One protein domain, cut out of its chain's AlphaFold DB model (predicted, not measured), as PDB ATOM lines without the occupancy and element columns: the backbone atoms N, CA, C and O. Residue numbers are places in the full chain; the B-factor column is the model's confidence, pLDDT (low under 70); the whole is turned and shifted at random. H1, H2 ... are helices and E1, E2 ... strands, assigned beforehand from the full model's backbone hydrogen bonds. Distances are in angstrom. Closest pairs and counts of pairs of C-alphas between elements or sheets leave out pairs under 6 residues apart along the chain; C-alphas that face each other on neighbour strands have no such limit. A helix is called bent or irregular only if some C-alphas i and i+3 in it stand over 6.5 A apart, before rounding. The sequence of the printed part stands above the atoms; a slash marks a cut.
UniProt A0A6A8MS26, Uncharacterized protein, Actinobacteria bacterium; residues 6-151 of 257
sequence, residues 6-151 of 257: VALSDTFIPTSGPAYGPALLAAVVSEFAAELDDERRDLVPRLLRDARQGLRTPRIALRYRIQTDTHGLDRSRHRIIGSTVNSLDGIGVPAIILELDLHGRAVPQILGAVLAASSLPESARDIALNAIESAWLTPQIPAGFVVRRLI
ATOM      1  N   VAL A   6      46.572  12.671  35.331       94.75
ATOM      2  CA  VAL A   6      46.140  11.292  35.565       94.75
ATOM      3  C   VAL A   6      45.995  10.588  34.222       94.75
ATOM      4  O   VAL A   6      45.545  11.191  33.247       94.75
ATOM      5  N   ALA A   7      46.377   9.321  34.176       93.75
ATOM      6  CA  ALA A   7      46.176   8.453  33.031       93.75
ATOM      7  C   ALA A   7      45.710   7.085  33.523       93.75
ATOM      8  O   ALA A   7      46.073   6.661  34.620       93.75
ATOM      9  N   LEU A   8      44.912   6.408  32.703       91.81
ATOM     10  CA  LEU A   8      44.593   5.002  32.899       91.81
ATOM     11  C   LEU A   8      45.564   4.186  32.041       91.81
ATOM     12  O   LEU A   8      45.611   4.377  30.828       91.81
ATOM     13  N   SER A   9      46.356   3.313  32.667       85.31
ATOM     14  CA  SER A   9      47.185   2.345  31.941       85.31
ATOM     15  C   SER A   9      46.350   1.158  31.452       85.31
ATOM     16  O   SER A   9      45.173   1.040  31.799       85.31
ATOM     17  N   ASP A  10      46.975   0.213  30.748       77.06
ATOM     18  CA  ASP A  10      46.363  -1.085  30.449       77.06
ATOM     19  C   ASP A  10      45.725  -1.686  31.705       77.06
ATOM     20  O   ASP A  10      46.370  -1.830  32.750       77.06
ATOM     21  N   THR A  11      44.435  -1.989  31.602       79.12
ATOM     22  CA  THR A  11      43.604  -2.404  32.729       79.12
ATOM     23  C   THR A  11      42.807  -3.642  32.344       79.12
ATOM     24  O   THR A  11      42.314  -3.760  31.224       79.12
ATOM     25  N   PHE A  12      42.665  -4.564  33.295       77.81
ATOM     26  CA  PHE A  12      41.767  -5.707  33.187       77.81
ATOM     27  C   PHE A  12      40.623  -5.551  34.187       77.81
ATOM     28  O   PHE A  12      40.850  -5.658  35.391       77.81
ATOM     29  N   ILE A  13      39.411  -5.307  33.690       82.88
ATOM     30  CA  ILE A  13      38.199  -5.268  34.512       82.88
ATOM     31  C   ILE A  13      37.377  -6.524  34.197       82.88
ATOM     32  O   ILE A  13      36.764  -6.578  33.132       82.88
ATOM     33  N   PRO A  14      37.363  -7.539  35.082       73.69
ATOM     34  CA  PRO A  14      36.608  -8.762  34.842       73.69
ATOM     35  C   PRO A  14      35.112  -8.479  34.971       73.69
ATOM     36  O   PRO A  14      34.600  -8.279  36.069       73.69
ATOM     37  N   THR A  15      34.388  -8.451  33.863       71.19
ATOM     38  CA  THR A  15      32.925  -8.266  33.877       71.19
ATOM     39  C   THR A  15      32.179  -9.591  33.795       71.19
ATOM     40  O   THR A  15      31.011  -9.659  34.156       71.19
ATOM     41  N   SER A  16      32.857 -10.640  33.330       57.31
ATOM     42  CA  SER A  16      32.321 -11.992  33.239       57.31
ATOM     43  C   SER A  16      32.168 -12.596  34.642       57.31
ATOM     44  O   SER A  16      33.087 -12.525  35.459       57.31
ATOM     45  N   GLY A  17      31.018 -13.214  34.930       62.50
ATOM     46  CA  GLY A  17      30.722 -13.810  36.241       62.50
ATOM     47  C   GLY A  17      29.965 -12.862  37.192       62.50
ATOM     48  O   GLY A  17      29.206 -12.021  36.719       62.50
ATOM     49  N   PRO A  18      30.107 -12.989  38.527       59.91
ATOM     50  CA  PRO A  18      29.301 -12.273  39.533       59.91
ATOM     51  C   PRO A  18      29.689 -10.788  39.721       59.91
ATOM     52  O   PRO A  18      29.819 -10.309  40.844       59.91
ATOM     53  N   ALA A  19      29.874 -10.042  38.626       71.12
ATOM     54  CA  ALA A  19      30.167  -8.603  38.622       71.12
ATOM     55  C   ALA A  19      31.428  -8.188  39.419       71.12
ATOM     56  O   ALA A  19      31.471  -7.122  40.035       71.12
ATOM     57  N   TYR A  20      32.489  -9.001  39.368       84.25
ATOM     58  CA  TYR A  20      33.750  -8.748  40.079       84.25
ATOM     59  C   TYR A  20      34.382  -7.385  39.754       84.25
ATOM     60  O   TYR A  20      34.782  -6.653  40.655       84.25
ATOM     61  N   GLY A  21      34.456  -7.024  38.476       88.00
ATOM     62  CA  GLY A  21      35.006  -5.758  38.002       88.00
ATOM     63  C   GLY A  21      34.244  -4.547  38.545       88.00
ATOM     64  O   GLY A  21      34.859  -3.718  39.215       88.00
ATOM     65  N   PRO A  22      32.916  -4.457  38.338       91.50
ATOM     66  CA  PRO A  22      32.074  -3.460  38.997       91.50
ATOM     67  C   PRO A  22      32.271  -3.397  40.518       91.50
ATOM     68  O   PRO A  22      32.383  -2.301  41.061       91.50
ATOM     69  N   ALA A  23      32.391  -4.543  41.201       91.62
ATOM     70  CA  ALA A  23      32.631  -4.587  42.644       91.62
ATOM     71  C   ALA A  23      33.994  -3.992  43.045       91.62
ATOM     72  O   ALA A  23      34.063  -3.245  44.019       91.62
ATOM     73  N   LEU A  24      35.066  -4.256  42.287       93.94
ATOM     74  CA  LEU A  24      36.373  -3.627  42.514       93.94
ATOM     75  C   LEU A  24      36.294  -2.109  42.349       93.94
ATOM     76  O   LEU A  24      36.775  -1.374  43.206       93.94
ATOM     77  N   LEU A  25      35.687  -1.635  41.258       95.56
ATOM     78  CA  LEU A  25      35.582  -0.203  40.972       95.56
ATOM     79  C   LEU A  25      34.736   0.524  42.026       95.56
ATOM     80  O   LEU A  25      35.116   1.600  42.484       95.56
ATOM     81  N   ALA A  26      33.631  -0.091  42.453       95.75
ATOM     82  CA  ALA A  26      32.809   0.387  43.557       95.75
ATOM     83  C   ALA A  26      33.598   0.430  44.872       95.75
ATOM     84  O   ALA A  26      33.545   1.434  45.572       95.75
ATOM     85  N   ALA A  27      34.382  -0.605  45.188       96.38
ATOM     86  CA  ALA A  27      35.204  -0.633  46.396       96.38
ATOM     87  C   ALA A  27      36.275   0.468  46.407       96.38
ATOM     88  O   ALA A  27      36.462   1.107  47.439       96.38
ATOM     89  N   VAL A  28      36.924   0.742  45.267       96.81
ATOM     90  CA  VAL A  28      37.843   1.887  45.127       96.81
ATOM     91  C   VAL A  28      37.107   3.191  45.438       96.81
ATOM     92  O   VAL A  28      37.573   3.988  46.245       96.81
ATOM     93  N   VAL A  29      35.938   3.417  44.837       97.50
ATOM     94  CA  VAL A  29      35.172   4.650  45.073       97.50
ATOM     95  C   VAL A  29      34.723   4.760  46.529       97.50
ATOM     96  O   VAL A  29      34.921   5.816  47.120       97.50
ATOM     97  N   SER A  30      34.203   3.688  47.126       96.81
ATOM     98  CA  SER A  30      33.803   3.654  48.537       96.81
ATOM     99  C   SER A  30      34.959   3.987  49.481       96.81
ATOM    100  O   SER A  30      34.754   4.705  50.455       96.81
ATOM    101  N   GLU A  31      36.166   3.490  49.196       96.44
ATOM    102  CA  GLU A  31      37.350   3.727  50.028       96.44
ATOM    103  C   GLU A  31      37.787   5.199  49.990       96.44
ATOM    104  O   GLU A  31      38.083   5.783  51.028       96.44
ATOM    105  N   PHE A  32      37.761   5.832  48.812       96.44
ATOM    106  CA  PHE A  32      38.289   7.190  48.623       96.44
ATOM    107  C   PHE A  32      37.234   8.302  48.637       96.44
ATOM    108  O   PHE A  32      37.594   9.481  48.645       96.44
ATOM    109  N   ALA A  33      35.937   7.975  48.631       94.69
ATOM    110  CA  ALA A  33      34.867   8.968  48.534       94.69
ATOM    111  C   ALA A  33      34.949  10.014  49.650       94.69
ATOM    112  O   ALA A  33      34.811  11.208  49.384       94.69
ATOM    113  N   ALA A  34      35.226   9.597  50.889       93.31
ATOM    114  CA  ALA A  34      35.267  10.486  52.049       93.31
ATOM    115  C   ALA A  34      36.386  11.545  51.982       93.31
ATOM    116  O   ALA A  34      36.235  12.611  52.574       93.31
ATOM    117  N   GLU A  35      37.455  11.308  51.218       94.62
ATOM    118  CA  GLU A  35      38.635  12.182  51.143       94.62
ATOM    119  C   GLU A  35      38.500  13.366  50.167       94.62
ATOM    120  O   GLU A  35      39.371  14.239  50.122       94.62
ATOM    121  N   LEU A  36      37.441  13.416  49.352       93.75
ATOM    122  CA  LEU A  36      37.215  14.539  48.436       93.75
ATOM    123  C   LEU A  36      36.732  15.777  49.202       93.75
ATOM    124  O   LEU A  36      35.940  15.669  50.122       93.75
ATOM    125  N   ASP A  37      37.165  16.974  48.818       92.69
ATOM    126  CA  ASP A  37      36.547  18.204  49.323       92.69
ATOM    127  C   ASP A  37      35.207  18.465  48.626       92.69
ATOM    128  O   ASP A  37      34.962  17.972  47.522       92.69
ATOM    129  N   ASP A  38      34.348  19.262  49.261       92.69
ATOM    130  CA  ASP A  38      32.974  19.510  48.805       92.69
ATOM    131  C   ASP A  38      32.928  20.018  47.359       92.69
ATOM    132  O   ASP A  38      32.162  19.516  46.540       92.69
ATOM    133  N   GLU A  39      33.863  20.899  46.993       92.19
ATOM    134  CA  GLU A  39      33.970  21.413  45.628       92.19
ATOM    135  C   GLU A  39      34.190  20.301  44.587       92.19
ATOM    136  O   GLU A  39      33.651  20.355  43.482       92.19
ATOM    137  N   ARG A  40      34.994  19.276  44.901       92.94
ATOM    138  CA  ARG A  40      35.191  18.138  43.993       92.94
ATOM    139  C   ARG A  40      34.040  17.150  44.076       92.94
ATOM    140  O   ARG A  40      33.720  16.571  43.039       92.94
ATOM    141  N   ARG A  41      33.420  16.964  45.248       94.00
ATOM    142  CA  ARG A  41      32.231  16.107  45.396       94.00
ATOM    143  C   ARG A  41      31.110  16.568  44.462       94.00
ATOM    144  O   ARG A  41      30.551  15.736  43.750       94.00
ATOM    145  N   ASP A  42      30.878  17.876  44.365       94.69
ATOM    146  CA  ASP A  42      29.851  18.474  43.494       94.69
ATOM    147  C   ASP A  42      30.076  18.195  41.997       94.69
ATOM    148  O   ASP A  42      29.141  18.193  41.190       94.69
ATOM    149  N   LEU A  43      31.321  17.925  41.598       95.25
ATOM    150  CA  LEU A  43      31.682  17.637  40.210       95.25
ATOM    151  C   LEU A  43      31.505  16.157  39.829       95.25
ATOM    152  O   LEU A  43      31.452  15.846  38.634       95.25
ATOM    153  N   VAL A  44      31.405  15.240  40.799       96.06
ATOM    154  CA  VAL A  44      31.331  13.792  40.537       96.06
ATOM    155  C   VAL A  44      30.047  13.376  39.810       96.06
ATOM    156  O   VAL A  44      30.171  12.679  38.803       96.06
ATOM    157  N   PRO A  45      28.830  13.832  40.179       95.38
ATOM    158  CA  PRO A  45      27.611  13.445  39.461       95.38
ATOM    159  C   PRO A  45      27.654  13.787  37.965       95.38
ATOM    160  O   PRO A  45      27.215  13.010  37.115       95.38
ATOM    161  N   ARG A  46      28.241  14.940  37.616       94.81
ATOM    162  CA  ARG A  46      28.447  15.327  36.215       94.81
ATOM    163  C   ARG A  46      29.474  14.427  35.531       94.81
ATOM    164  O   ARG A  46      29.245  14.018  34.398       94.81
ATOM    165  N   LEU A  47      30.579  14.109  36.205       96.12
ATOM    166  CA  LEU A  47      31.589  13.192  35.681       96.12
ATOM    167  C   LEU A  47      30.999  11.803  35.383       96.12
ATOM    168  O   LEU A  47      31.271  11.258  34.317       96.12
ATOM    169  N   LEU A  48      30.182  11.249  36.284       97.00
ATOM    170  CA  LEU A  48      29.537   9.945  36.084       97.00
ATOM    171  C   LEU A  48      28.568   9.972  34.898       97.00
ATOM    172  O   LEU A  48      28.590   9.065  34.067       97.00
ATOM    173  N   ARG A  49      27.779  11.044  34.755       95.44
ATOM    174  CA  ARG A  49      26.896  11.235  33.594       95.44
ATOM    175  C   ARG A  49      27.676  11.288  32.281       95.44
ATOM    176  O   ARG A  49      27.305  10.602  31.333       95.44
ATOM    177  N   ASP A  50      28.756  12.067  32.235       95.19
ATOM    178  CA  ASP A  50      29.635  12.131  31.063       95.19
ATOM    179  C   ASP A  50      30.238  10.748  30.757       95.19
ATOM    180  O   ASP A  50      30.376  10.369  29.596       95.19
ATOM    181  N   ALA A  51      30.576   9.974  31.793       95.69
ATOM    182  CA  ALA A  51      31.199   8.669  31.638       95.69
ATOM    183  C   ALA A  51      30.286   7.614  31.018       95.69
ATOM    184  O   ALA A  51      30.801   6.749  30.305       95.69
ATOM    185  N   ARG A  52      28.963   7.717  31.198       94.81
ATOM    186  CA  ARG A  52      27.978   6.826  30.551       94.81
ATOM    187  C   ARG A  52      27.989   6.936  29.030       94.81
ATOM    188  O   ARG A  52      27.728   5.954  28.346       94.81
ATOM    189  N   GLN A  53      28.359   8.103  28.505       90.88
ATOM    190  CA  GLN A  53      28.487   8.358  27.065       90.88
ATOM    191  C   GLN A  53      29.893   8.046  26.520       90.88
ATOM    192  O   GLN A  53      30.160   8.228  25.333       90.88
ATOM    193  N   GLY A  54      30.798   7.565  27.378       86.19
ATOM    194  CA  GLY A  54      32.216   7.409  27.070       86.19
ATOM    195  C   GLY A  54      33.006   8.701  27.314       86.19
ATOM    196  O   GLY A  54      32.746   9.748  26.718       86.19
ATOM    197  N   LEU A  55      34.023   8.635  28.174       88.81
ATOM    198  CA  LEU A  55      34.917   9.758  28.447       88.81
ATOM    199  C   LEU A  55      35.960   9.897  27.339       88.81
ATOM    200  O   LEU A  55      36.792   9.020  27.117       88.81
ATOM    201  N   ARG A  56      35.967  11.056  26.679       84.12
ATOM    202  CA  ARG A  56      37.047  11.438  25.765       84.12
ATOM    203  C   ARG A  56      38.288  11.873  26.544       84.12
ATOM    204  O   ARG A  56      38.190  12.573  27.552       84.12
ATOM    205  N   THR A  57      39.447  11.512  26.008       83.50
ATOM    206  CA  THR A  57      40.772  11.939  26.465       83.50
ATOM    207  C   THR A  57      41.474  12.634  25.290       83.50
ATOM    208  O   THR A  57      41.393  12.106  24.181       83.50
ATOM    209  N   PRO A  58      42.143  13.791  25.483       88.12
ATOM    210  CA  PRO A  58      42.390  14.481  26.751       88.12
ATOM    211  C   PRO A  58      41.209  15.339  27.229       88.12
ATOM    212  O   PRO A  58      40.481  15.918  26.428       88.12
ATOM    213  N   ARG A  59      41.050  15.476  28.552       92.12
ATOM    214  CA  ARG A  59      40.082  16.407  29.168       92.12
ATOM    215  C   ARG A  59      40.500  16.813  30.576       92.12
ATOM    216  O   ARG A  59      41.423  16.239  31.145       92.12
ATOM    217  N   ILE A  60      39.792  17.774  31.162       91.94
ATOM    218  CA  ILE A  60      39.920  18.110  32.585       91.94
ATOM    219  C   ILE A  60      38.706  17.556  33.341       91.94
ATOM    220  O   ILE A  60      37.568  17.710  32.893       91.94
ATOM    221  N   ALA A  61      38.950  16.902  34.477       93.38
ATOM    222  CA  ALA A  61      37.927  16.429  35.409       93.38
ATOM    223  C   ALA A  61      38.471  16.473  36.841       93.38
ATOM    224  O   ALA A  61      39.641  16.173  37.065       93.38
ATOM    225  N   LEU A  62      37.649  16.889  37.811       93.38
ATOM    226  CA  LEU A  62      38.039  17.021  39.229       93.38
ATOM    227  C   LEU A  62      39.350  17.809  39.452       93.38
ATOM    228  O   LEU A  62      40.101  17.546  40.392       93.38
ATOM    229  N   ARG A  63      39.632  18.790  38.577       91.94
ATOM    230  CA  ARG A  63      40.872  19.597  38.534       91.94
ATOM    231  C   ARG A  63      42.152  18.815  38.174       91.94
ATOM    232  O   ARG A  63      43.254  19.325  38.377       91.94
ATOM    233  N   TYR A  64      42.020  17.621  37.599       93.50
ATOM    234  CA  TYR A  64      43.108  16.863  36.980       93.50
ATOM    235  C   TYR A  64      42.964  16.858  35.461       93.50
ATOM    236  O   TYR A  64      41.856  16.840  34.923       93.50
ATOM    237  N   ARG A  65      44.100  16.859  34.761       93.94
ATOM    238  CA  ARG A  65      44.166  16.603  33.323       93.94
ATOM    239  C   ARG A  65      44.224  15.096  33.095       93.94
ATOM    240  O   ARG A  65      45.219  14.465  33.440       93.94
ATOM    241  N   ILE A  66      43.169  14.558  32.496       94.00
ATOM    242  CA  ILE A  66      43.113  13.191  31.989       94.00
ATOM    243  C   ILE A  66      43.896  13.144  30.673       94.00
ATOM    244  O   ILE A  66      43.666  13.966  29.777       94.00
ATOM    245  N   GLN A  67      44.824  12.196  30.569       93.25
ATOM    246  CA  GLN A  67      45.683  11.975  29.406       93.25
ATOM    247  C   GLN A  67      45.927  10.476  29.172       93.25
ATOM    248  O   GLN A  67      45.575   9.651  30.009       93.25
ATOM    249  N   THR A  68      46.528  10.136  28.032       90.44
ATOM    250  CA  THR A  68      46.932   8.761  27.687       90.44
ATOM    251  C   THR A  68      48.366   8.443  28.109       90.44
ATOM    252  O   THR A  68      48.656   7.309  28.467       90.44
ATOM    253  N   ASP A  69      49.258   9.440  28.101       89.69
ATOM    254  CA  ASP A  69      50.656   9.269  28.504       89.69
ATOM    255  C   ASP A  69      50.790   9.012  30.016       89.69
ATOM    256  O   ASP A  69      50.306   9.788  30.850       89.69
ATOM    257  N   THR A  70      51.474   7.922  30.354       89.69
ATOM    258  CA  THR A  70      51.740   7.469  31.724       89.69
ATOM    259  C   THR A  70      53.142   7.846  32.207       89.69
ATOM    260  O   THR A  70      53.453   7.649  33.383       89.69
ATOM    261  N   HIS A  71      53.998   8.405  31.345       87.19
ATOM    262  CA  HIS A  71      55.385   8.694  31.687       87.19
ATOM    263  C   HIS A  71      55.510   9.735  32.815       87.19
ATOM    264  O   HIS A  71      54.940  10.834  32.779       87.19
ATOM    265  N   GLY A  72      56.294   9.379  33.837       86.38
ATOM    266  CA  GLY A  72      56.512  10.216  35.017       86.38
ATOM    267  C   GLY A  72      55.261  10.409  35.882       86.38
ATOM    268  O   GLY A  72      55.186  11.398  36.614       86.38
ATOM    269  N   LEU A  73      54.261   9.529  35.764       91.19
ATOM    270  CA  LEU A  73      53.156   9.439  36.715       91.19
ATOM    271  C   LEU A  73      53.470   8.395  37.787       91.19
ATOM    272  O   LEU A  73      54.068   7.360  37.503       91.19
ATOM    273  N   ASP A  74      53.025   8.680  39.006       90.19
ATOM    274  CA  ASP A  74      53.000   7.700  40.085       90.19
ATOM    275  C   ASP A  74      51.913   6.647  39.812       90.19
ATOM    276  O   ASP A  74      50.846   6.977  39.279       90.19
ATOM    277  N   ARG A  75      52.191   5.377  40.119       89.12
ATOM    278  CA  ARG A  75      51.365   4.246  39.674       89.12
ATOM    279  C   ARG A  75      50.633   3.604  40.842       89.12
ATOM    280  O   ARG A  75      51.236   2.852  41.592       89.12
ATOM    281  N   SER A  76      49.309   3.744  40.870       91.44
ATOM    282  CA  SER A  76      48.440   2.986  41.779       91.44
ATOM    283  C   SER A  76      47.787   1.783  41.103       91.44
ATOM    284  O   SER A  76      47.415   1.848  39.926       91.44
ATOM    285  N   ARG A  77      47.652   0.667  41.833       89.25
ATOM    286  CA  ARG A  77      47.060  -0.572  41.298       89.25
ATOM    287  C   ARG A  77      46.090  -1.223  42.278       89.25
ATOM    288  O   ARG A  77      46.491  -1.734  43.312       89.25
ATOM    289  N   HIS A  78      44.844  -1.363  41.842       91.88
ATOM    290  CA  HIS A  78      43.814  -2.140  42.535       91.88
ATOM    291  C   HIS A  78      43.636  -3.496  41.853       91.88
ATOM    292  O   HIS A  78      43.738  -3.583  40.625       91.88
ATOM    293  N   ARG A  79      43.397  -4.569  42.613       87.56
ATOM    294  CA  ARG A  79      43.229  -5.918  42.038       87.56
ATOM    295  C   ARG A  79      42.223  -6.776  42.791       87.56
ATOM    296  O   ARG A  79      41.922  -6.542  43.955       87.56
ATOM    297  N   ILE A  80      41.749  -7.807  42.100       86.00
ATOM    298  CA  ILE A  80      40.913  -8.870  42.658       86.00
ATOM    299  C   ILE A  80      41.729 -10.151  42.661       86.00
ATOM    300  O   ILE A  80      42.311 -10.527  41.642       86.00
ATOM    301  N   ILE A  81      41.759 -10.824  43.802       82.19
ATOM    302  CA  ILE A  81      42.474 -12.078  44.010       82.19
ATOM    303  C   ILE A  81      41.491 -13.075  44.605       82.19
ATOM    304  O   ILE A  81      40.726 -12.729  45.495       82.19
ATOM    305  N   GLY A  82      41.503 -14.320  44.149       76.94
ATOM    306  CA  GLY A  82      40.842 -15.385  44.899       76.94
ATOM    307  C   GLY A  82      41.837 -15.959  45.869       76.94
ATOM    308  O   GLY A  82      42.983 -16.161  45.502       76.94
ATOM    309  N   SER A  83      41.407 -16.200  47.090       71.19
ATOM    310  CA  SER A  83      42.212 -16.769  48.157       71.19
ATOM    311  C   SER A  83      41.392 -17.826  48.873       71.19
ATOM    312  O   SER A  83      40.196 -17.988  48.643       71.19
ATOM    313  N   THR A  84      42.035 -18.512  49.797       73.38
ATOM    314  CA  THR A  84      41.357 -19.258  50.846       73.38
ATOM    315  C   THR A  84      41.567 -18.505  52.155       73.38
ATOM    316  O   THR A  84      42.664 -18.003  52.404       73.38
ATOM    317  N   VAL A  85      40.515 -18.356  52.955       68.06
ATOM    318  CA  VAL A  85      40.572 -17.734  54.284       68.06
ATOM    319  C   VAL A  85      40.225 -18.811  55.297       68.06
ATOM    320  O   VAL A  85      39.282 -19.573  55.093       68.06
ATOM    321  N   ASN A  86      41.010 -18.917  56.365       71.50
ATOM    322  CA  ASN A  86      40.796 -19.946  57.375       71.50
ATOM    323  C   ASN A  86      39.494 -19.663  58.139       71.50
ATOM    324  O   ASN A  86      39.336 -18.577  58.696       71.50
ATOM    325  N   SER A  87      38.579 -20.636  58.166       68.50
ATOM    326  CA  SER A  87      37.454 -20.644  59.104       68.50
ATOM    327  C   SER A  87      37.943 -20.975  60.518       68.50
ATOM    328  O   SER A  87      39.012 -21.567  60.697       68.50
ATOM    329  N   LEU A  88      37.125 -20.644  61.520       66.69
ATOM    330  CA  LEU A  88      37.302 -21.037  62.928       66.69
ATOM    331  C   LEU A  88      37.474 -22.558  63.092       66.69
ATOM    332  O   LEU A  88      38.149 -23.017  64.008       66.69
ATOM    333  N   ASP A  89      36.920 -23.324  62.158       77.81
ATOM    334  CA  ASP A  89      36.902 -24.788  62.129       77.81
ATOM    335  C   ASP A  89      38.170 -25.382  61.478       77.81
ATOM    336  O   ASP A  89      38.263 -26.589  61.263       77.81
ATOM    337  N   GLY A  90      39.144 -24.540  61.108       69.38
ATOM    338  CA  GLY A  90      40.376 -24.946  60.420       69.38
ATOM    339  C   GLY A  90      40.183 -25.308  58.942       69.38
ATOM    340  O   GLY A  90      41.154 -25.607  58.249       69.38
ATOM    341  N   ILE A  91      38.947 -25.253  58.437       71.31
ATOM    342  CA  ILE A  91      38.623 -25.462  57.027       71.31
ATOM    343  C   ILE A  91      38.796 -24.136  56.287       71.31
ATOM    344  O   ILE A  91      38.216 -23.113  56.649       71.31
ATOM    345  N   GLY A  92      39.608 -24.146  55.236       70.00
ATOM    346  CA  GLY A  92      39.778 -22.992  54.370       70.00
ATOM    347  C   GLY A  92      38.542 -22.752  53.499       70.00
ATOM    348  O   GLY A  92      38.155 -23.622  52.722       70.00
ATOM    349  N   VAL A  93      37.952 -21.560  53.585       72.50
ATOM    350  CA  VAL A  93      36.810 -21.144  52.759       72.50
ATOM    351  C   VAL A  93      37.325 -20.307  51.586       72.50
ATOM    352  O   VAL A  93      38.125 -19.391  51.808       72.50
ATOM    353  N   PRO A  94      36.919 -20.588  50.334       75.88
ATOM    354  CA  PRO A  94      37.275 -19.733  49.211       75.88
ATOM    355  C   PRO A  94      36.701 -18.329  49.427       75.88
ATOM    356  O   PRO A  94      35.521 -18.166  49.728       75.88
ATOM    357  N   ALA A  95      37.538 -17.315  49.256       79.31
ATOM    358  CA  ALA A  95      37.148 -15.920  49.358       79.31
ATOM    359  C   ALA A  95      37.710 -15.123  48.190       79.31
ATOM    360  O   ALA A  95      38.756 -15.450  47.627       79.31
ATOM    361  N   ILE A  96      37.032 -14.030  47.874       83.69
ATOM    362  CA  ILE A  96      37.514 -13.054  46.911       83.69
ATOM    363  C   ILE A  96      38.020 -11.843  47.687       83.69
ATOM    364  O   ILE A  96      37.295 -11.243  48.480       83.69
ATOM    365  N   ILE A  97      39.290 -11.516  47.480       86.25
ATOM    366  CA  ILE A  97      39.993 -10.408  48.110       86.25
ATOM    367  C   ILE A  97      40.073  -9.249  47.116       86.25
ATOM    368  O   ILE A  97      40.585  -9.410  46.007       86.25
ATOM    369  N   LEU A  98      39.603  -8.077  47.534       90.62
ATOM    370  CA  LEU A  98      39.844  -6.805  46.866       90.62
ATOM    371  C   LEU A  98      41.065  -6.162  47.511       90.62
ATOM    372  O   LEU A  98      41.048  -5.806  48.688       90.62
ATOM    373  N   GLU A  99      42.136  -6.038  46.745       91.69
ATOM    374  CA  GLU A  99      43.312  -5.300  47.169       91.69
ATOM    375  C   GLU A  99      43.225  -3.868  46.666       91.69
ATOM    376  O   GLU A  99      43.228  -3.632  45.453       91.69
ATOM    377  N   LEU A 100      43.128  -2.939  47.617       94.25
ATOM    378  CA  LEU A 100      43.018  -1.512  47.357       94.25
ATOM    379  C   LEU A 100      44.323  -0.821  47.730       94.25
ATOM    380  O   LEU A 100      44.816  -0.946  48.852       94.25
ATOM    381  N   ASP A 101      44.866  -0.096  46.769       93.50
ATOM    382  CA  ASP A 101      46.091   0.666  46.906       93.50
ATOM    383  C   ASP A 101      45.815   2.049  47.502       93.50
ATOM    384  O   ASP A 101      45.137   2.863  46.876       93.50
ATOM    385  N   LEU A 102      46.357   2.306  48.695       93.56
ATOM    386  CA  LEU A 102      46.122   3.532  49.457       93.56
ATOM    387  C   LEU A 102      47.269   4.552  49.393       93.56
ATOM    388  O   LEU A 102      47.154   5.600  50.025       93.56
ATOM    389  N   HIS A 103      48.364   4.302  48.659       91.19
ATOM    390  CA  HIS A 103      49.475   5.273  48.633       91.19
ATOM    391  C   HIS A 103      49.110   6.552  47.866       91.19
ATOM    392  O   HIS A 103      49.596   7.645  48.167       91.19
ATOM    393  N   GLY A 104      48.285   6.409  46.827       88.38
ATOM    394  CA  GLY A 104      47.947   7.493  45.917       88.38
ATOM    395  C   GLY A 104      46.799   8.357  46.434       88.38
ATOM    396  O   GLY A 104      45.935   7.917  47.184       88.38
ATOM    397  N   ARG A 105      46.740   9.606  45.966       92.56
ATOM    398  CA  ARG A 105      45.671  10.553  46.325       92.56
ATOM    399  C   ARG A 105      44.295  10.084  45.844       92.56
ATOM    400  O   ARG A 105      44.175   9.670  44.695       92.56
ATOM    401  N   ALA A 106      43.251  10.343  46.634       95.38
ATOM    402  CA  ALA A 106      41.863   9.983  46.326       95.38
ATOM    403  C   ALA A 106      41.375  10.352  44.913       95.38
ATOM    404  O   ALA A 106      40.776   9.531  44.222       95.38
ATOM    405  N   VAL A 107      41.644  11.578  44.440       96.06
ATOM    406  CA  VAL A 107      41.119  12.039  43.139       96.06
ATOM    407  C   VAL A 107      41.620  11.179  41.962       96.06
ATOM    408  O   VAL A 107      40.779  10.721  41.192       96.06
ATOM    409  N   PRO A 108      42.934  10.912  41.796       95.69
ATOM    410  CA  PRO A 108      43.426   9.929  40.833       95.69
ATOM    411  C   PRO A 108      42.783   8.544  40.938       95.69
ATOM    412  O   PRO A 108      42.495   7.964  39.896       95.69
ATOM    413  N   GLN A 109      42.515   8.036  42.147       96.12
ATOM    414  CA  GLN A 109      41.897   6.713  42.327       96.12
ATOM    415  C   GLN A 109      40.463   6.685  41.794       96.12
ATOM    416  O   GLN A 109      40.102   5.804  41.015       96.12
ATOM    417  N   ILE A 110      39.662   7.700  42.139       97.00
ATOM    418  CA  ILE A 110      38.283   7.836  41.650       97.00
ATOM    419  C   ILE A 110      38.264   8.063  40.137       97.00
ATOM    420  O   ILE A 110      37.485   7.428  39.428       97.00
ATOM    421  N   LEU A 111      39.141   8.926  39.610       96.62
ATOM    422  CA  LEU A 111      39.252   9.134  38.163       96.62
ATOM    423  C   LEU A 111      39.671   7.851  37.443       96.62
ATOM    424  O   LEU A 111      39.097   7.543  36.406       96.62
ATOM    425  N   GLY A 112      40.613   7.087  37.997       95.50
ATOM    426  CA  GLY A 112      41.010   5.783  37.475       95.50
ATOM    427  C   GLY A 112      39.834   4.809  37.418       95.50
ATOM    428  O   GLY A 112      39.606   4.201  36.375       95.50
ATOM    429  N   ALA A 113      39.033   4.729  38.485       96.38
ATOM    430  CA  ALA A 113      37.859   3.859  38.527       96.38
ATOM    431  C   ALA A 113      36.793   4.251  37.487       96.38
ATOM    432  O   ALA A 113      36.288   3.398  36.756       96.38
ATOM    433  N   VAL A 114      36.489   5.548  37.364       97.06
ATOM    434  CA  VAL A 114      35.516   6.051  36.380       97.06
ATOM    435  C   VAL A 114      36.030   5.886  34.949       97.06
ATOM    436  O   VAL A 114      35.262   5.506  34.068       97.06
ATOM    437  N   LEU A 115      37.318   6.141  34.695       95.31
ATOM    438  CA  LEU A 115      37.927   5.928  33.379       95.31
ATOM    439  C   LEU A 115      37.911   4.448  32.995       95.31
ATOM    440  O   LEU A 115      37.573   4.129  31.857       95.31
ATOM    441  N   ALA A 116      38.207   3.554  33.942       93.81
ATOM    442  CA  ALA A 116      38.147   2.115  33.720       93.81
ATOM    443  C   ALA A 116      36.721   1.671  33.370       93.81
ATOM    444  O   ALA A 116      36.532   1.009  32.352       93.81
ATOM    445  N   ALA A 117      35.710   2.111  34.130       94.50
ATOM    446  CA  ALA A 117      34.308   1.850  33.805       94.50
ATOM    447  C   ALA A 117      33.916   2.415  32.430       94.50
ATOM    448  O   ALA A 117      33.276   1.737  31.637       94.50
ATOM    449  N   SER A 118      34.332   3.645  32.120       93.69
ATOM    450  CA  SER A 118      33.977   4.317  30.867       93.69
ATOM    451  C   SER A 118      34.622   3.687  29.628       93.69
ATOM    452  O   SER A 118      34.078   3.806  28.530       93.69
ATOM    453  N   SER A 119      35.757   2.999  29.806       89.94
ATOM    454  CA  SER A 119      36.431   2.231  28.752       89.94
ATOM    455  C   SER A 119      35.716   0.926  28.389       89.94
ATOM    456  O   SER A 119      36.022   0.331  27.356       89.94
ATOM    457  N   LEU A 120      34.760   0.484  29.213       88.75
ATOM    458  CA  LEU A 120      33.949  -0.687  28.917       88.75
ATOM    459  C   LEU A 120      32.924  -0.379  27.806       88.75
ATOM    460  O   LEU A 120      32.488   0.768  27.636       88.75
ATOM    461  N   PRO A 121      32.498  -1.405  27.058       86.50
ATOM    462  CA  PRO A 121      31.352  -1.300  26.161       86.50
ATOM    463  C   PRO A 121      30.049  -1.065  26.929       86.50
ATOM    464  O   PRO A 121      29.977  -1.270  28.137       86.50
ATOM    465  N   GLU A 122      29.033  -0.596  26.210       87.50
ATOM    466  CA  GLU A 122      27.846   0.076  26.752       87.50
ATOM    467  C   GLU A 122      27.158  -0.685  27.892       87.50
ATOM    468  O   GLU A 122      27.077  -0.146  28.996       87.50
ATOM    469  N   SER A 123      26.777  -1.949  27.687       86.38
ATOM    470  CA  SER A 123      26.115  -2.742  28.730       86.38
ATOM    471  C   SER A 123      26.955  -2.883  30.010       86.38
ATOM    472  O   SER A 123      26.464  -2.688  31.121       86.38
ATOM    473  N   ALA A 124      28.246  -3.198  29.877       86.88
ATOM    474  CA  ALA A 124      29.144  -3.397  31.013       86.88
ATOM    475  C   ALA A 124      29.538  -2.076  31.687       86.88
ATOM    476  O   ALA A 124      29.723  -2.021  32.905       86.88
ATOM    477  N   ARG A 125      29.631  -1.005  30.896       92.25
ATOM    478  CA  ARG A 125      29.869   0.359  31.361       92.25
ATOM    479  C   ARG A 125      28.739   0.835  32.253       92.25
ATOM    480  O   ARG A 125      29.024   1.375  33.317       92.25
ATOM    481  N   ASP A 126      27.486   0.610  31.869       91.81
ATOM    482  CA  ASP A 126      26.350   1.016  32.695       91.81
ATOM    483  C   ASP A 126      26.288   0.242  34.011       91.81
ATOM    484  O   ASP A 126      26.097   0.861  35.058       91.81
ATOM    485  N   ILE A 127      26.548  -1.069  33.997       90.62
ATOM    486  CA  ILE A 127      26.642  -1.878  35.223       90.62
ATOM    487  C   ILE A 127      27.753  -1.342  36.141       90.62
ATOM    488  O   ILE A 127      27.525  -1.117  37.331       90.62
ATOM    489  N   ALA A 128      28.948  -1.094  35.597       93.19
ATOM    490  CA  ALA A 128      30.079  -0.577  36.362       93.19
ATOM    491  C   ALA A 128      29.820   0.833  36.920       93.19
ATOM    492  O   ALA A 128      30.120   1.099  38.084       93.19
ATOM    493  N   LEU A 129      29.237   1.730  36.121       96.12
ATOM    494  CA  LEU A 129      28.919   3.093  36.548       96.12
ATOM    495  C   LEU A 129      27.769   3.130  37.556       96.12
ATOM    496  O   LEU A 129      27.828   3.939  38.473       96.12
ATOM    497  N   ASN A 130      26.779   2.237  37.454       94.81
ATOM    498  CA  ASN A 130      25.740   2.075  38.477       94.81
ATOM    499  C   ASN A 130      26.347   1.628  39.815       94.81
ATOM    500  O   ASN A 130      25.993   2.168  40.861       94.81
ATOM    501  N   ALA A 131      27.289   0.679  39.788       94.12
ATOM    502  CA  ALA A 131      27.987   0.230  40.990       94.12
ATOM    503  C   ALA A 131      28.832   1.356  41.616       94.12
ATOM    504  O   ALA A 131      28.783   1.559  42.829       94.12
ATOM    505  N   ILE A 132      29.550   2.131  40.793       96.81
ATOM    506  CA  ILE A 132      30.292   3.322  41.233       96.81
ATOM    507  C   ILE A 132      29.352   4.385  41.815       96.81
ATOM    508  O   ILE A 132      29.647   4.944  42.864       96.81
ATOM    509  N   GLU A 133      28.232   4.682  41.154       97.12
ATOM    510  CA  GLU A 133      27.261   5.682  41.611       97.12
ATOM    511  C   GLU A 133      26.626   5.271  42.944       97.12
ATOM    512  O   GLU A 133      26.530   6.084  43.860       97.12
ATOM    513  N   SER A 134      26.282   3.989  43.102       95.31
ATOM    514  CA  SER A 134      25.791   3.449  44.371       95.31
ATOM    515  C   SER A 134      26.835   3.561  45.486       95.31
ATOM    516  O   SER A 134      26.490   4.006  46.578       95.31
ATOM    517  N   ALA A 135      28.096   3.214  45.210       95.25
ATOM    518  CA  ALA A 135      29.210   3.368  46.147       95.25
ATOM    519  C   ALA A 135      29.506   4.835  46.485       95.25
ATOM    520  O   ALA A 135      29.891   5.154  47.602       95.25
ATOM    521  N   TRP A 136      29.313   5.745  45.535       95.94
ATOM    522  CA  TRP A 136      29.480   7.175  45.760       95.94
ATOM    523  C   TRP A 136      28.406   7.740  46.699       95.94
ATOM    524  O   TRP A 136      28.724   8.510  47.603       95.94
ATOM    525  N   LEU A 137      27.141   7.356  46.490       94.88
ATOM    526  CA  LEU A 137      26.009   7.806  47.307       94.88
ATOM    527  C   LEU A 137      26.019   7.184  48.705       94.88
ATOM    528  O   LEU A 137      25.757   7.873  49.689       94.88
ATOM    529  N   THR A 138      26.346   5.896  48.782       94.44
ATOM    530  CA  THR A 138      26.402   5.134  50.029       94.44
ATOM    531  C   THR A 138      27.711   4.343  50.064       94.44
ATOM    532  O   THR A 138      27.723   3.174  49.669       94.44
ATOM    533  N   PRO A 139      28.820   4.959  50.523       91.69
ATOM    534  CA  PRO A 139      30.123   4.307  50.587       91.69
ATOM    535  C   PRO A 139      30.089   3.050  51.445       91.69
ATOM    536  O   PRO A 139      30.008   3.093  52.671       91.69
ATOM    537  N   GLN A 140      30.151   1.908  50.771       88.38
ATOM    538  CA  GLN A 140      30.212   0.599  51.394       88.38
ATOM    539  C   GLN A 140      30.997  -0.362  50.509       88.38
ATOM    540  O   GLN A 140      30.965  -0.286  49.277       88.38
ATOM    541  N   ILE A 141      31.711  -1.281  51.143       84.94
ATOM    542  CA  ILE A 141      32.358  -2.376  50.431       84.94
ATOM    543  C   ILE A 141      31.273  -3.381  50.013       84.94
ATOM    544  O   ILE A 141      30.446  -3.744  50.853       84.94
ATOM    545  N   PRO A 142      31.262  -3.854  48.751       79.31
ATOM    546  CA  PRO A 142      30.326  -4.886  48.318       79.31
ATOM    547  C   PRO A 142      30.394  -6.142  49.203       79.31
ATOM    548  O   PRO A 142      31.476  -6.597  49.582       79.31
ATOM    549  N   ALA A 143      29.237  -6.719  49.530       80.25
ATOM    550  CA  ALA A 143      29.161  -7.922  50.358       80.25
ATOM    551  C   ALA A 143      29.837  -9.130  49.682       80.25
ATOM    552  O   ALA A 143      29.840  -9.251  48.459       80.25
ATOM    553  N   GLY A 144      30.388 -10.046  50.487       81.94
ATOM    554  CA  GLY A 144      31.056 -11.259  49.994       81.94
ATOM    555  C   GLY A 144      32.522 -11.071  49.584       81.94
ATOM    556  O   GLY A 144      33.157 -12.030  49.148       81.94
ATOM    557  N   PHE A 145      33.073  -9.868  49.765       86.19
ATOM    558  CA  PHE A 145      34.473  -9.558  49.498       86.19
ATOM    559  C   PHE A 145      35.242  -9.269  50.786       86.19
ATOM    560  O   PHE A 145      34.755  -8.590  51.689       86.19
ATOM    561  N   VAL A 146      36.485  -9.740  50.843       86.44
ATOM    562  CA  VAL A 146      37.454  -9.336  51.865       86.44
ATOM    563  C   VAL A 146      38.276  -8.184  51.300       86.44
ATOM    564  O   VAL A 146      38.793  -8.289  50.195       86.44
ATOM    565  N   VAL A 147      38.437  -7.089  52.038       89.88
ATOM    566  CA  VAL A 147      39.264  -5.960  51.585       89.88
ATOM    567  C   VAL A 147      40.616  -6.001  52.266       89.88
ATOM    568  O   VAL A 147      40.708  -6.052  53.492       89.88
ATOM    569  N   ARG A 148      41.675  -5.932  51.462       89.81
ATOM    570  CA  ARG A 148      43.048  -5.758  51.923       89.81
ATOM    571  C   ARG A 148      43.544  -4.394  51.455       89.81
ATOM    572  O   ARG A 148      43.659  -4.133  50.263       89.81
ATOM    573  N   ARG A 149      43.828  -3.529  52.421       93.00
ATOM    574  CA  ARG A 149      44.337  -2.171  52.207       93.00
ATOM    575  C   ARG A 149      45.857  -2.200  52.143       93.00
ATOM    576  O   ARG A 149      46.490  -2.706  53.068       93.00
ATOM    577  N   LEU A 150      46.432  -1.682  51.065       89.25
ATOM    578  CA  LEU A 150      47.871  -1.685  50.819       89.25
ATOM    579  C   LEU A 150      48.414  -0.267  50.968       89.25
ATOM    580  O   LEU A 150      48.301   0.548  50.056       89.25
ATOM    581  N   ILE A 151      48.981   0.026  52.138       86.94
ATOM    582  CA  ILE A 151      49.455   1.372  52.500       86.94
ATOM    583  C   ILE A 151      50.678   1.776  51.661       86.94
ATOM    584  O   ILE A 151      50.787   2.920  51.238       86.94
TER     585      ILE A 151
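This is residues 6 to 151 of the 257 residues of an uncharacterized protein of Actinobacteria bacterium (UniProt A0A6A8MS26). Three helices, H1, H4 and H5, stand side by side as an up-and-down bundle, their centres making a triangle, with H3 packed beside H4 and H5. A strongly twisted sheet of E3, E4 and E5 covers H1 on one face, and its E3-E4 hairpin reaches away from the helices to a tip near Asp 89; the small E1-E2 hairpin lies at the other end. The 146 printed residues run H1 H2 H3 E1 E2 E3 E4 H4 H5 E5, mixed helices and strands, with the three-strand sheet mixed in the order E3, E4, E5. The whole is compact, radius of gyration of the C-alphas 15.4 A, and elongated, spanning 52 by 32 by 30 A.

Start at Val 6; residues 6 to 19 hold no named element. Find C-alpha 20 at (33.750, -8.748, 40.079), where H1, residues 20 to 35, begins its 24.2 A; it is irregular, with C-alphas 31 and 34 7.4 A apart. Next come H2, residues 38 to 41, H3, residues 44 to 52, E1, residues 59 to 61, and E2, residues 64 to 67. E3, residues 79 to 86, spans 20.9 A and bends by 54 degrees at residue 82; E4, residues 92 to 101, spans 25.6 A and bends by 54 degrees at residue 95. H4, residues 106 to 118, spans 18.3 A and H5, residues 122 to 137, 22.0 A. E5, residues 145 to 150, ends at C-alpha 150, (47.871, -1.685, 50.819).

Look first at H4, which touches H1 at a shallow tilt of 28 degrees, opposite ways, closest C-alphas Phe 32 and Ala 106 at 5.1 A. H1 touches H5 the same way at 32 degrees, shallow but only just, closest C-alphas Pro 22 and Ala 128 at 4.4 A. H4 and H5 form a helical hairpin, and residues 114 to 118 of H4 alone touch H5, closest C-alphas Ala 117 and Arg 125 at 5.3 A. H3 touches H5, closest C-alphas Arg 52 and Asp 126 at 6.4 A. H2 meets H3 only through their link. H1 is on the sheet, height 9.7 A, slantwise to E4 at 49 degrees on the local plane. E4, H4, H5 and E5 make a strand-helix-strand unit, two parallel neighbour strands joined through helices, with a right-handed crossover. Check N 83 and O 95 at 2.8 A for antiparallel E3 and E4, N 148 and O 98 at 2.8 A for parallel E4 and E5, and N 61 and O 64 at 2.9 A for the hairpin E1 and E2. In H3, H4 and H5 every O i to N i+4 pair is within hydrogen-bond range; in H1 10 of 12 are, and H2 is too short for one.

The farthest C-alphas, Pro 58 and Asp 89, are 53.1 A apart. The printed part has no cut, and the long link is E2 to E3. Mean pLDDT of the printed part is 88.6; look for values under 70 at residues 16 to 18, 85, 87 to 88 and 90.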